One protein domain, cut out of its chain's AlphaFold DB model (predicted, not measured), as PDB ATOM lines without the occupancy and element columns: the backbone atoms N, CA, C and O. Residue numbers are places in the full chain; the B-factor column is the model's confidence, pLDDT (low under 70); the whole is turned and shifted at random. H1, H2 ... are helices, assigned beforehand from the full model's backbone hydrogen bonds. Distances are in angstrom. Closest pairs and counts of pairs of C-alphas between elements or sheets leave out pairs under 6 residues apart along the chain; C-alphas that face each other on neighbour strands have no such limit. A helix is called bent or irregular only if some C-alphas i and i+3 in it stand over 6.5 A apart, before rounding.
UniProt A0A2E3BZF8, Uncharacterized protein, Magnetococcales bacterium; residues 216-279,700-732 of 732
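Overview. This is residues 216 to 279 and 700 to 732 of the 732 residues of an uncharacterized protein of Magnetococcales bacterium (UniProt A0A2E3BZF8). A flat cluster of helices has H1 in its core, with long H4 and short H5 beside it, H3 crossing it and small H2 at its end. Residues 700 to 721 form a long stretch with no named element. The printed part has 97 residues, all helix in class, with H1 to H5 in chain order and no named strand. It is compact, with a radius of gyration of the C-alphas of 13.6 A and spans of 40 by 36 by 17 A.

Along the chain. H1, residues 216 to 226, begins at C-alpha (64.540, 105.787, 86.674) and is 15.1 A long. H2 is residues 232 to 235, 5.7 A. H3, residues 238 to 250, 19.0 A, is irregular: C-alphas 243 and 246 are 7.4 A apart. H4, residues 252 to 270, 25.7 A, has a kink of 26 degrees near residue 259. H5, residues 722 to 731, 14.9 A, ends at C-alpha (62.233, 108.581, 79.269).

Arrangement. H1, the hub, touches H2, closest C-alphas Ala 226 and Cys 232, 4.6 A. H1, H4 and H5 form a bundle, helices side by side. H4 touches H1 with residues 255 to 262 alone, at a shallow tilt of 29 degrees, the same way; Gln 262 and Ala 226 have the closest C-alphas, 4.9 A. H1 and H5 touch, closest C-alphas Lys 216 and Arg 729, 6.1 A. H3 touches H1 with residues 244 to 247 alone, at a steep tilt of 66 degrees, closest C-alphas Val 247 and Tyr 219, 6.2 A. In H1 and H5 every O i to N i+4 pair is within hydrogen-bond range, in H3 7 of 9 and in H4 14 of 15; H2 is too short for such a pair.

Size, cuts and confidence. Residues 280 to 699 are not printed, and C-alphas 279 and 700 are 34.2 A apart across the cut. The links printed whole are tight. Confidence is under 70 at residues 276, 700 to 703, 705 to 706 and 732.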
ATOM      1  N   LYS A 216      64.864 104.412  86.267       89.00
ATOM      2  CA  LYS A 216      64.540 105.787  86.674       89.00
ATOM      3  C   LYS A 216      65.225 106.203  87.980       89.00
ATOM      4  O   LYS A 216      65.893 107.230  88.029       89.00
ATOM      5  N   GLU A 217      65.141 105.381  89.029       86.50
ATOM      6  CA  GLU A 217      65.815 105.658  90.310       86.50
ATOM      7  C   GLU A 217      67.343 105.684  90.167       86.50
ATOM      8  O   GLU A 217      68.018 106.538  90.745       86.50
ATOM      9  N   LYS A 218      67.904 104.752  89.386       90.31
ATOM     10  CA  LYS A 218      69.347 104.716  89.098       90.31
ATOM     11  C   LYS A 218      69.791 105.937  88.295       90.31
ATOM     12  O   LYS A 218      70.847 106.494  88.586       90.31
ATOM     13  N   TYR A 219      68.988 106.361  87.324       92.50
ATOM     14  CA  TYR A 219      69.198 107.564  86.529       92.50
ATOM     15  C   TYR A 219      69.228 108.817  87.406       92.50
ATOM     16  O   TYR A 219      70.196 109.582  87.348       92.50
ATOM     17  N   ASP A 220      68.220 109.001  88.261       86.75
ATOM     18  CA  ASP A 220      68.115 110.153  89.161       86.75
ATOM     19  C   ASP A 220      69.325 110.233  90.096       86.75
ATOM     20  O   ASP A 220      69.946 111.289  90.252       86.75
ATOM     21  N   LEU A 221      69.696 109.095  90.690       86.50
ATOM     22  CA  LEU A 221      70.831 109.007  91.598       86.50
ATOM     23  C   LEU A 221      72.157 109.264  90.873       86.50
ATOM     24  O   LEU A 221      72.972 110.058  91.347       86.50
ATOM     25  N   PHE A 222      72.373 108.630  89.716       93.44
ATOM     26  CA  PHE A 222      73.591 108.805  88.928       93.44
ATOM     27  C   PHE A 222      73.767 110.258  88.491       93.44
ATOM     28  O   PHE A 222      74.808 110.857  88.751       93.44
ATOM     29  N   THR A 223      72.756 110.846  87.851       91.94
ATOM     30  CA  THR A 223      72.848 112.206  87.305       91.94
ATOM     31  C   THR A 223      73.030 113.247  88.405       91.94
ATOM     32  O   THR A 223      73.877 114.129  88.260       91.94
ATOM     33  N   SER A 224      72.337 113.101  89.540       87.69
ATOM     34  CA  SER A 224      72.484 113.986  90.705       87.69
ATOM     35  C   SER A 224      73.893 113.949  91.301       87.69
ATOM     36  O   SER A 224      74.448 114.990  91.658       87.69
ATOM     37  N   LEU A 225      74.494 112.759  91.397       87.31
ATOM     38  CA  LEU A 225      75.866 112.607  91.879       87.31
ATOM     39  C   LEU A 225      76.887 113.102  90.849       87.31
ATOM     40  O   LEU A 225      77.851 113.760  91.230       87.31
ATOM     41  N   ALA A 226      76.671 112.843  89.557       91.19
ATOM     42  CA  ALA A 226      77.595 113.220  88.488       91.19
ATOM     43  C   ALA A 226      77.768 114.743  88.392       91.19
ATOM     44  O   ALA A 226      78.886 115.230  88.245       91.19
ATOM     45  N   ILE A 227      76.686 115.509  88.548       90.38
ATOM     46  CA  ILE A 227      76.752 116.979  88.523       90.38
ATOM     47  C   ILE A 227      77.235 117.595  89.848       90.38
ATOM     48  O   ILE A 227      77.442 118.809  89.921       90.38
ATOM     49  N   SER A 228      77.409 116.791  90.902       86.31
ATOM     50  CA  SER A 228      77.908 117.261  92.193       86.31
ATOM     51  C   SER A 228      79.428 117.381  92.180       86.31
ATOM     52  O   SER A 228      80.148 116.385  92.112       86.31
ATOM     53  N   LYS A 229      79.936 118.605  92.344       84.69
ATOM     54  CA  LYS A 229      81.378 118.877  92.444       84.69
ATOM     55  C   LYS A 229      82.062 118.053  93.545       84.69
ATOM     56  O   LYS A 229      83.199 117.608  93.374       84.69
ATOM     57  N   ASP A 230      81.363 117.837  94.656       81.62
ATOM     58  CA  ASP A 230      81.942 117.209  95.841       81.62
ATOM     59  C   ASP A 230      81.787 115.688  95.816       81.62
ATOM     60  O   ASP A 230      82.694 114.990  96.253       81.62
ATOM     61  N   LEU A 231      80.695 115.160  95.248       87.19
ATOM     62  CA  LEU A 231      80.334 113.737  95.350       87.19
ATOM     63  C   LEU A 231      80.528 112.931  94.057       87.19
ATOM     64  O   LEU A 231      80.445 111.706  94.094       87.19
ATOM     65  N   CYS A 232      80.811 113.569  92.918       89.88
ATOM     66  CA  CYS A 232      80.888 112.876  91.626       89.88
ATOM     67  C   CYS A 232      81.979 111.792  91.543       89.88
ATOM     68  O   CYS A 232      81.847 110.838  90.776       89.88
ATOM     69  N   HIS A 233      83.034 111.894  92.356       90.69
ATOM     70  CA  HIS A 233      84.089 110.883  92.464       90.69
ATOM     71  C   HIS A 233      83.575 109.545  93.031       90.69
ATOM     72  O   HIS A 233      84.141 108.492  92.739       90.69
ATOM     73  N   LEU A 234      82.467 109.550  93.785       90.00
ATOM     74  CA  LEU A 234      81.868 108.334  94.344       90.00
ATOM     75  C   LEU A 234      81.260 107.425  93.270       90.00
ATOM     76  O   LEU A 234      81.132 106.224  93.491       90.00
ATOM     77  N   LEU A 235      80.925 107.975  92.098       92.56
ATOM     78  CA  LEU A 235      80.455 107.196  90.950       92.56
ATOM     79  C   LEU A 235      81.578 106.402  90.269       92.56
ATOM     80  O   LEU A 235      81.292 105.476  89.512       92.56
ATOM     81  N   LEU A 236      82.846 106.740  90.532       93.69
ATOM     82  CA  LEU A 236      84.011 106.031  90.005       93.69
ATOM     83  C   LEU A 236      84.264 104.760  90.825       93.69
ATOM     84  O   LEU A 236      85.207 104.661  91.617       93.69
ATOM     85  N   CYS A 237      83.363 103.798  90.638       92.38
ATOM     86  CA  CYS A 237      83.410 102.457  91.199       92.38
ATOM     87  C   CYS A 237      82.946 101.453  90.127       92.38
ATOM     88  O   CYS A 237      81.894 101.681  89.516       92.38
ATOM     89  N   PRO A 238      83.634 100.313  89.922       94.00
ATOM     90  CA  PRO A 238      83.309  99.386  88.834       94.00
ATOM     91  C   PRO A 238      81.890  98.816  88.951       94.00
ATOM     92  O   PRO A 238      81.199  98.622  87.950       94.00
ATOM     93  N   ASN A 239      81.443  98.576  90.188       94.19
ATOM     94  CA  ASN A 239      80.115  98.041  90.477       94.19
ATOM     95  C   ASN A 239      79.015  99.050  90.146       94.19
ATOM     96  O   ASN A 239      78.019  98.676  89.536       94.19
ATOM     97  N   ILE A 240      79.213 100.326  90.499       93.94
ATOM     98  CA  ILE A 240      78.257 101.392  90.185       93.94
ATOM     99  C   ILE A 240      78.145 101.541  88.670       93.94
ATOM    100  O   ILE A 240      77.038 101.466  88.149       93.94
ATOM    101  N   LEU A 241      79.277 101.667  87.966       95.69
ATOM    102  CA  LEU A 241      79.306 101.810  86.506       95.69
ATOM    103  C   LEU A 241      78.625 100.635  85.794       95.69
ATOM    104  O   LEU A 241      77.860 100.849  84.861       95.69
ATOM    105  N   SER A 242      78.821  99.407  86.283       95.06
ATOM    106  CA  SER A 242      78.152  98.221  85.730       95.06
ATOM    107  C   SER A 242      76.638  98.222  85.998       95.06
ATOM    108  O   SER A 242      75.861  97.788  85.154       95.06
ATOM    109  N   LEU A 243      76.189  98.721  87.156       93.50
ATOM    110  CA  LEU A 243      74.760  98.805  87.495       93.50
ATOM    111  C   LEU A 243      74.012  99.875  86.695       93.50
ATOM    112  O   LEU A 243      72.803  99.729  86.489       93.50
ATOM    113  N   VAL A 244      74.705 100.940  86.281       93.38
ATOM    114  CA  VAL A 244      74.122 102.030  85.490       93.38
ATOM    115  C   VAL A 244      74.336 101.882  83.992       93.38
ATOM    116  O   VAL A 244      73.743 102.646  83.246       93.38
ATOM    117  N   GLU A 245      75.125 100.912  83.525       95.12
ATOM    118  CA  GLU A 245      75.378 100.699  82.095       95.12
ATOM    119  C   GLU A 245      74.092 100.695  81.238       95.12
ATOM    120  O   GLU A 245      74.072 101.422  80.244       95.12
ATOM    121  N   PRO A 246      72.984 100.023  81.628       92.88
ATOM    122  CA  PRO A 246      71.726 100.106  80.879       92.88
ATOM    123  C   PRO A 246      71.181 101.539  80.779       92.88
ATOM    124  O   PRO A 246      70.825 101.992  79.697       92.88
ATOM    125  N   VAL A 247      71.213 102.289  81.884       92.31
ATOM    126  CA  VAL A 247      70.783 103.697  81.942       92.31
ATOM    127  C   VAL A 247      71.655 104.580  81.045       92.31
ATOM    128  O   VAL A 247      71.167 105.494  80.382       92.31
ATOM    129  N   ILE A 248      72.962 104.305  81.001       92.19
ATOM    130  CA  ILE A 248      73.901 105.009  80.126       92.19
ATOM    131  C   ILE A 248      73.586 104.743  78.654       92.19
ATOM    132  O   ILE A 248      73.688 105.659  77.842       92.19
ATOM    133  N   LEU A 249      73.208 103.517  78.295       90.06
ATOM    134  CA  LEU A 249      72.842 103.175  76.922       90.06
ATOM    135  C   LEU A 249      71.502 103.803  76.512       90.06
ATOM    136  O   LEU A 249      71.404 104.317  75.398       90.06
ATOM    137  N   ASP A 250      70.519 103.823  77.415       89.12
ATOM    138  CA  ASP A 250      69.174 104.351  77.154       89.12
ATOM    139  C   ASP A 250      69.126 105.889  77.116       89.12
ATOM    140  O   ASP A 250      68.283 106.469  76.436       89.12
ATOM    141  N   SER A 251      70.029 106.580  77.823       89.81
ATOM    142  CA  SER A 251      70.068 108.054  77.925       89.81
ATOM    143  C   SER A 251      71.460 108.631  77.672       89.81
ATOM    144  O   SER A 251      71.938 109.524  78.382       89.81
ATOM    145  N   LYS A 252      72.145 108.082  76.665       89.88
ATOM    146  CA  LYS A 252      73.564 108.337  76.388       89.88
ATOM    147  C   LYS A 252      73.913 109.810  76.256       89.88
ATOM    148  O   LYS A 252      74.942 110.257  76.753       89.88
ATOM    149  N   ASP A 253      73.058 110.558  75.589       88.19
ATOM    150  CA  ASP A 253      73.137 111.993  75.395       88.19
ATOM    151  C   ASP A 253      73.136 112.810  76.694       88.19
ATOM    152  O   ASP A 253      73.959 113.715  76.874       88.19
ATOM    153  N   ILE A 254      72.210 112.497  77.596       91.00
ATOM    154  CA  ILE A 254      72.026 113.231  78.846       91.00
ATOM    155  C   ILE A 254      73.076 112.798  79.860       91.00
ATOM    156  O   ILE A 254      73.652 113.640  80.552       91.00
ATOM    157  N   ILE A 255      73.401 111.504  79.891       93.06
ATOM    158  CA  ILE A 255      74.516 110.984  80.680       93.06
ATOM    159  C   ILE A 255      75.831 111.612  80.229       93.06
ATOM    160  O   ILE A 255      76.593 112.060  81.080       93.06
ATOM    161  N   ARG A 256      76.086 111.730  78.921       93.75
ATOM    162  CA  ARG A 256      77.250 112.456  78.390       93.75
ATOM    163  C   ARG A 256      77.311 113.874  78.957       93.75
ATOM    164  O   ARG A 256      78.356 114.301  79.436       93.75
ATOM    165  N   TYR A 257      76.195 114.604  78.946       93.69
ATOM    166  CA  TYR A 257      76.139 115.962  79.493       93.69
ATOM    167  C   TYR A 257      76.394 116.003  81.014       93.69
ATOM    168  O   TYR A 257      77.164 116.848  81.473       93.69
ATOM    169  N   ALA A 258      75.827 115.070  81.789       94.31
ATOM    170  CA  ALA A 258      76.089 114.930  83.228       94.31
ATOM    171  C   ALA A 258      77.570 114.633  83.510       94.31
ATOM    172  O   ALA A 258      78.207 115.295  84.332       94.31
ATOM    173  N   MET A 259      78.127 113.664  82.778       96.69
ATOM    174  CA  MET A 259      79.516 113.236  82.897       96.69
ATOM    175  C   MET A 259      80.492 114.349  82.534       96.69
ATOM    176  O   MET A 259      81.566 114.406  83.118       96.69
ATOM    177  N   GLY A 260      80.127 115.278  81.646       96.50
ATOM    178  CA  GLY A 260      80.955 116.452  81.380       96.50
ATOM    179  C   GLY A 260      81.194 117.305  82.635       96.50
ATOM    180  O   GLY A 260      82.318 117.751  82.864       96.50
ATOM    181  N   TYR A 261      80.184 117.488  83.500       95.56
ATOM    182  CA  TYR A 261      80.353 118.190  84.788       95.56
ATOM    183  C   TYR A 261      81.140 117.368  85.812       95.56
ATOM    184  O   TYR A 261      81.973 117.932  86.530       95.56
ATOM    185  N   GLN A 262      80.905 116.053  85.863       96.19
ATOM    186  CA  GLN A 262      81.697 115.134  86.685       96.19
ATOM    187  C   GLN A 262      83.176 115.243  86.320       96.19
ATOM    188  O   GLN A 262      84.015 115.510  87.178       96.19
ATOM    189  N   TRP A 263      83.496 115.078  85.038       97.50
ATOM    190  CA  TRP A 263      84.870 115.035  84.566       97.50
ATOM    191  C   TRP A 263      85.577 116.372  84.730       97.50
ATOM    192  O   TRP A 263      86.715 116.413  85.188       97.50
ATOM    193  N   LEU A 264      84.869 117.475  84.471       95.69
ATOM    194  CA  LEU A 264      85.378 118.816  84.739       95.69
ATOM    195  C   LEU A 264      85.726 118.993  86.222       95.69
ATOM    196  O   LEU A 264      86.766 119.559  86.542       95.69
ATOM    197  N   SER A 265      84.885 118.493  87.129       93.62
ATOM    198  CA  SER A 265      85.148 118.570  88.571       93.62
ATOM    199  C   SER A 265      86.391 117.770  88.963       93.62
ATOM    200  O   SER A 265      87.216 118.273  89.722       93.62
ATOM    201  N   LEU A 266      86.557 116.562  88.416       94.94
ATOM    202  CA  LEU A 266      87.732 115.716  88.650       94.94
ATOM    203  C   LEU A 266      89.015 116.345  88.090       94.94
ATOM    204  O   LEU A 266      90.022 116.415  88.787       94.94
ATOM    205  N   TYR A 267      88.963 116.868  86.866       93.94
ATOM    206  CA  TYR A 267      90.099 117.527  86.226       93.94
ATOM    207  C   TYR A 267      90.503 118.826  86.943       93.94
ATOM    208  O   TYR A 267      91.685 119.115  87.103       93.94
ATOM    209  N   LEU A 268      89.540 119.605  87.450       91.62
ATOM    210  CA  LEU A 268      89.843 120.785  88.266       91.62
ATOM    211  C   LEU A 268      90.481 120.426  89.614       91.62
ATOM    212  O   LEU A 268      91.269 121.220  90.120       91.62
ATOM    213  N   LYS A 269      90.138 119.271  90.201       91.25
ATOM    214  CA  LYS A 269      90.805 118.756  91.406       91.25
ATOM    215  C   LYS A 269      92.232 118.304  91.105       91.25
ATOM    216  O   LYS A 269      93.126 118.648  91.871       91.25
ATOM    217  N   GLU A 270      92.450 117.635  89.968       91.00
ATOM    218  CA  GLU A 270      93.794 117.308  89.463       91.00
ATOM    219  C   GLU A 270      94.656 118.574  89.390       91.00
ATOM    220  O   GLU A 270      95.671 118.656  90.061       91.00
ATOM    221  N   LYS A 271      94.174 119.632  88.722       87.31
ATOM    222  CA  LYS A 271      94.893 120.917  88.600       87.31
ATOM    223  C   LYS A 271      95.113 121.690  89.901       87.31
ATOM    224  O   LYS A 271      95.819 122.697  89.890       87.31
ATOM    225  N   LYS A 272      94.462 121.290  90.989       87.44
ATOM    226  CA  LYS A 272      94.631 121.886  92.320       87.44
ATOM    227  C   LYS A 272      95.471 121.017  93.249       87.44
ATOM    228  O   LYS A 272      95.600 121.377  94.415       87.44
ATOM    229  N   HIS A 273      96.011 119.901  92.756       82.44
ATOM    230  CA  HIS A 273      96.726 118.916  93.561       82.44
ATOM    231  C   HIS A 273      95.852 118.310  94.689       82.44
ATOM    232  O   HIS A 273      96.350 117.897  95.737       82.44
ATOM    233  N   GLU A 274      94.524 118.248  94.500       84.44
ATOM    234  CA  GLU A 274      93.560 117.677  95.459       84.44
ATOM    235  C   GLU A 274      93.344 116.177  95.168       84.44
ATOM    236  O   GLU A 274      92.338 115.765  94.585       84.44
ATOM    237  N   PHE A 275      94.325 115.350  95.535       76.94
ATOM    238  CA  PHE A 275      94.454 113.990  95.001       76.94
ATOM    239  C   PHE A 275      93.715 112.867  95.727       76.94
ATOM    240  O   PHE A 275      93.715 111.739  95.228       76.94
ATOM    241  N   ASP A 276      93.183 113.106  96.923       69.69
ATOM    242  CA  ASP A 276      92.810 112.016  97.836       69.69
ATOM    243  C   ASP A 276      91.729 111.074  97.282       69.69
ATOM    244  O   ASP A 276      91.715 109.909  97.662       69.69
ATOM    245  N   ASP A 277      90.962 111.509  96.273       74.06
ATOM    246  CA  ASP A 277      89.877 110.718  95.675       74.06
ATOM    247  C   ASP A 277      89.781 110.775  94.134       74.06
ATOM    248  O   ASP A 277      88.735 110.443  93.567       74.06
ATOM    249  N   ILE A 278      90.826 111.221  93.423       88.44
ATOM    250  CA  ILE A 278      90.741 111.426  91.957       88.44
ATOM    251  C   ILE A 278      91.459 110.369  91.117       88.44
ATOM    252  O   ILE A 278      91.235 110.315  89.909       88.44
ATOM    253  N   PHE A 279      92.300 109.528  91.727       92.56
ATOM    254  CA  PHE A 279      92.914 108.411  91.014       92.56
ATOM    255  C   PHE A 279      91.863 107.354  90.678       92.56
ATOM    256  O   PHE A 279      91.141 106.856  91.544       92.56
ATOM    257  N   LYS A 700      68.377 109.221  68.828       62.25
ATOM    258  CA  LYS A 700      67.030 108.678  68.614       62.25
ATOM    259  C   LYS A 700      65.932 109.756  68.706       62.25
ATOM    260  O   LYS A 700      64.812 109.480  68.297       62.25
ATOM    261  N   ASP A 701      66.254 110.975  69.170       59.66
ATOM    262  CA  ASP A 701      65.273 111.987  69.606       59.66
ATOM    263  C   ASP A 701      65.534 113.421  69.085       59.66
ATOM    264  O   ASP A 701      66.636 113.758  68.657       59.66
ATOM    265  N   GLU A 702      64.528 114.299  69.221       65.88
ATOM    266  CA  GLU A 702      64.498 115.703  68.750       65.88
ATOM    267  C   GLU A 702      65.347 116.715  69.566       65.88
ATOM    268  O   GLU A 702      65.370 117.908  69.249       65.88
ATOM    269  N   ILE A 703      66.055 116.299  70.628       69.81
ATOM    270  CA  ILE A 703      66.846 117.229  71.459       69.81
ATOM    271  C   ILE A 703      68.148 117.612  70.743       69.81
ATOM    272  O   ILE A 703      68.991 116.772  70.439       69.81
ATOM    273  N   ASN A 704      68.366 118.914  70.533       72.56
ATOM    274  CA  ASN A 704      69.592 119.415  69.910       72.56
ATOM    275  C   ASN A 704      70.811 119.313  70.855       72.56
ATOM    276  O   ASN A 704      71.058 120.197  71.688       72.56
ATOM    277  N   PHE A 705      71.603 118.253  70.674       69.56
ATOM    278  CA  PHE A 705      72.805 117.949  71.459       69.56
ATOM    279  C   PHE A 705      73.928 118.967  71.365       69.56
ATOM    280  O   PHE A 705      74.671 119.124  72.337       69.56
ATOM    281  N   ASP A 706      74.019 119.710  70.265       68.56
ATOM    282  CA  ASP A 706      75.058 120.729  70.094       68.56
ATOM    283  C   ASP A 706      74.906 121.864  71.120       68.56
ATOM    284  O   ASP A 706      75.862 122.576  71.424       68.56
ATOM    285  N   THR A 707      73.715 122.005  71.714       76.19
ATOM    286  CA  THR A 707      73.439 122.983  72.775       76.19
ATOM    287  C   THR A 707      73.710 122.462  74.192       76.19
ATOM    288  O   THR A 707      73.633 123.236  75.155       76.19
ATOM    289  N   LEU A 708      74.004 121.167  74.350       86.06
ATOM    290  CA  LEU A 708      74.204 120.491  75.635       86.06
ATOM    291  C   LEU A 708      75.689 120.208  75.864       86.06
ATOM    292  O   LEU A 708      76.156 119.067  75.819       86.06
ATOM    293  N   GLN A 709      76.440 121.279  76.095       90.38
ATOM    294  CA  GLN A 709      77.866 121.218  76.398       90.38
ATOM    295  C   GLN A 709      78.125 121.761  77.794       90.38
ATOM    296  O   GLN A 709      77.569 122.789  78.180       90.38
ATOM    297  N   THR A 710      78.991 121.090  78.549       92.81
ATOM    298  CA  THR A 710      79.449 121.567  79.860       92.81
ATOM    299  C   THR A 710      80.305 122.821  79.721       92.81
ATOM    300  O   THR A 710      80.195 123.728  80.539       92.81
ATOM    301  N   ILE A 711      81.121 122.896  78.668       94.12
ATOM    302  CA  ILE A 711      81.963 124.049  78.345       94.12
ATOM    303  C   ILE A 711      81.532 124.582  76.980       94.12
ATOM    304  O   ILE A 711      81.398 123.812  76.033       94.12
ATOM    305  N   ASN A 712      81.292 125.887  76.881       93.31
ATOM    306  CA  ASN A 712      80.880 126.528  75.637       93.31
ATOM    307  C   ASN A 712      82.067 126.835  74.708       93.31
ATOM    308  O   ASN A 712      83.236 126.625  75.050       93.31
ATOM    309  N   LYS A 713      81.769 127.377  73.525       93.62
ATOM    310  CA  LYS A 713      82.771 127.726  72.507       93.62
ATOM    311  C   LYS A 713      83.769 128.777  72.990       93.62
ATOM    312  O   LYS A 713      84.917 128.767  72.568       93.62
ATOM    313  N   GLU A 714      83.374 129.636  73.925       95.38
ATOM    314  CA  GLU A 714      84.238 130.646  74.541       95.38
ATOM    315  C   GLU A 714      85.150 130.086  75.647       95.38
ATOM    316  O   GLU A 714      85.909 130.851  76.237       95.38
ATOM    317  N   GLY A 715      85.076 128.785  75.950       93.75
ATOM    318  CA  GLY A 715      85.870 128.144  77.007       93.75
ATOM    319  C   GLY A 715      85.286 128.318  78.412       93.75
ATOM    320  O   GLY A 715      85.943 128.002  79.401       93.75
ATOM    321  N   LYS A 716      84.047 128.810  78.530       95.06
ATOM    322  CA  LYS A 716      83.367 129.038  79.811       95.06
ATOM    323  C   LYS A 716      82.478 127.861  80.188       95.06
ATOM    324  O   LYS A 716      81.834 127.248  79.338       95.06
ATOM    325  N   ILE A 717      82.393 127.595  81.487       93.62
ATOM    326  CA  ILE A 717      81.506 126.574  82.048       93.62
ATOM    327  C   ILE A 717      80.054 127.050  81.906       93.62
ATOM    328  O   ILE A 717      79.691 128.114  82.409       93.62
ATOM    329  N   ASN A 718      79.219 126.265  81.231       90.75
ATOM    330  CA  ASN A 718      77.795 126.539  81.096       90.75
ATOM    331  C   ASN A 718      77.048 126.228  82.402       90.75
ATOM    332  O   ASN A 718      77.360 125.235  83.070       90.75
ATOM    333  N   PRO A 719      76.003 127.001  82.748       89.69
ATOM    334  CA  PRO A 719      75.107 126.635  83.836       89.69
ATOM    335  C   PRO A 719      74.381 125.323  83.517       89.69
ATOM    336  O   PRO A 719      73.990 125.069  82.375       89.69
ATOM    337  N   ILE A 720      74.186 124.505  84.550       87.31
ATOM    338  CA  ILE A 720      73.489 123.223  84.448       87.31
ATOM    339  C   ILE A 720      72.033 123.469  84.034       87.31
ATOM    340  O   ILE A 720      71.285 124.180  84.710       87.31
ATOM    341  N   LYS A 721      71.607 122.836  82.941       87.50
ATOM    342  CA  LYS A 721      70.223 122.891  82.454       87.50
ATOM    343  C   LYS A 721      69.381 121.788  83.105       87.50
ATOM    344  O   LYS A 721      69.301 120.688  82.576       87.50
ATOM    345  N   LYS A 722      68.743 122.083  84.246       84.25
ATOM    346  CA  LYS A 722      67.972 121.091  85.032       84.25
ATOM    347  C   LYS A 722      66.906 120.340  84.230       84.25
ATOM    348  O   LYS A 722      66.842 119.121  84.322       84.25
ATOM    349  N   TRP A 723      66.178 121.057  83.373       84.62
ATOM    350  CA  TRP A 723      65.123 120.488  82.529       84.62
ATOM    351  C   TRP A 723      65.607 119.335  81.635       84.62
ATOM    352  O   TRP A 723      64.807 118.493  81.249       84.62
ATOM    353  N   VAL A 724      66.904 119.278  81.303       85.81
ATOM    354  CA  VAL A 724      67.487 118.193  80.497       85.81
ATOM    355  C   VAL A 724      67.446 116.875  81.267       85.81
ATOM    356  O   VAL A 724      67.151 115.838  80.684       85.81
ATOM    357  N   PHE A 725      67.708 116.914  82.575       86.06
ATOM    358  CA  PHE A 725      67.642 115.727  83.425       86.06
ATOM    359  C   PHE A 725      66.198 115.326  83.700       86.06
ATOM    360  O   PHE A 725      65.891 114.145  83.655       86.06
ATOM    361  N   ASP A 726      65.298 116.297  83.886       83.81
ATOM    362  CA  ASP A 726      63.863 116.017  84.013       83.81
ATOM    363  C   ASP A 726      63.320 115.344  82.736       83.81
ATOM    364  O   ASP A 726      62.593 114.359  82.809       83.81
ATOM    365  N   ALA A 727      63.744 115.807  81.554       82.62
ATOM    366  CA  ALA A 727      63.375 115.191  80.281       82.62
ATOM    367  C   ALA A 727      63.924 113.762  80.134       82.62
ATOM    368  O   ALA A 727      63.206 112.876  79.682       82.62
ATOM    369  N   GLY A 728      65.178 113.513  80.529       81.75
ATOM    370  CA  GLY A 728      65.744 112.158  80.519       81.75
ATOM    371  C   GLY A 728      65.108 111.230  81.541       81.75
ATOM    372  O   GLY A 728      64.917 110.047  81.272       81.75
ATOM    373  N   ARG A 729      64.717 111.774  82.691       80.00
ATOM    374  CA  ARG A 729      63.992 111.058  83.734       80.00
ATOM    375  C   ARG A 729      62.620 110.581  83.266       80.00
ATOM    376  O   ARG A 729      62.203 109.510  83.670       80.00
ATOM    377  N   GLU A 730      61.912 111.350  82.444       82.44
ATOM    378  CA  GLU A 730      60.615 110.926  81.892       82.44
ATOM    379  C   GLU A 730      60.743 109.867  80.782       82.44
ATOM    380  O   GLU A 730      59.760 109.209  80.452       82.44
ATOM    381  N   ARG A 731      61.947 109.663  80.229       75.12
ATOM    382  CA  ARG A 731      62.233 108.581  79.269       75.12
ATOM    383  C   ARG A 731      62.516 107.229  79.934       75.12
ATOM    384  O   ARG A 731      62.291 106.206  79.292       75.12
ATOM    385  N   ASN A 732      63.049 107.234  81.161       64.94
ATOM    386  CA  ASN A 732      63.423 106.040  81.939       64.94
ATOM    387  C   ASN A 732      62.347 105.674  82.962       64.94
ATOM    388  O   ASN A 732      62.252 104.469  83.289       64.94
TER     389      ASN A 732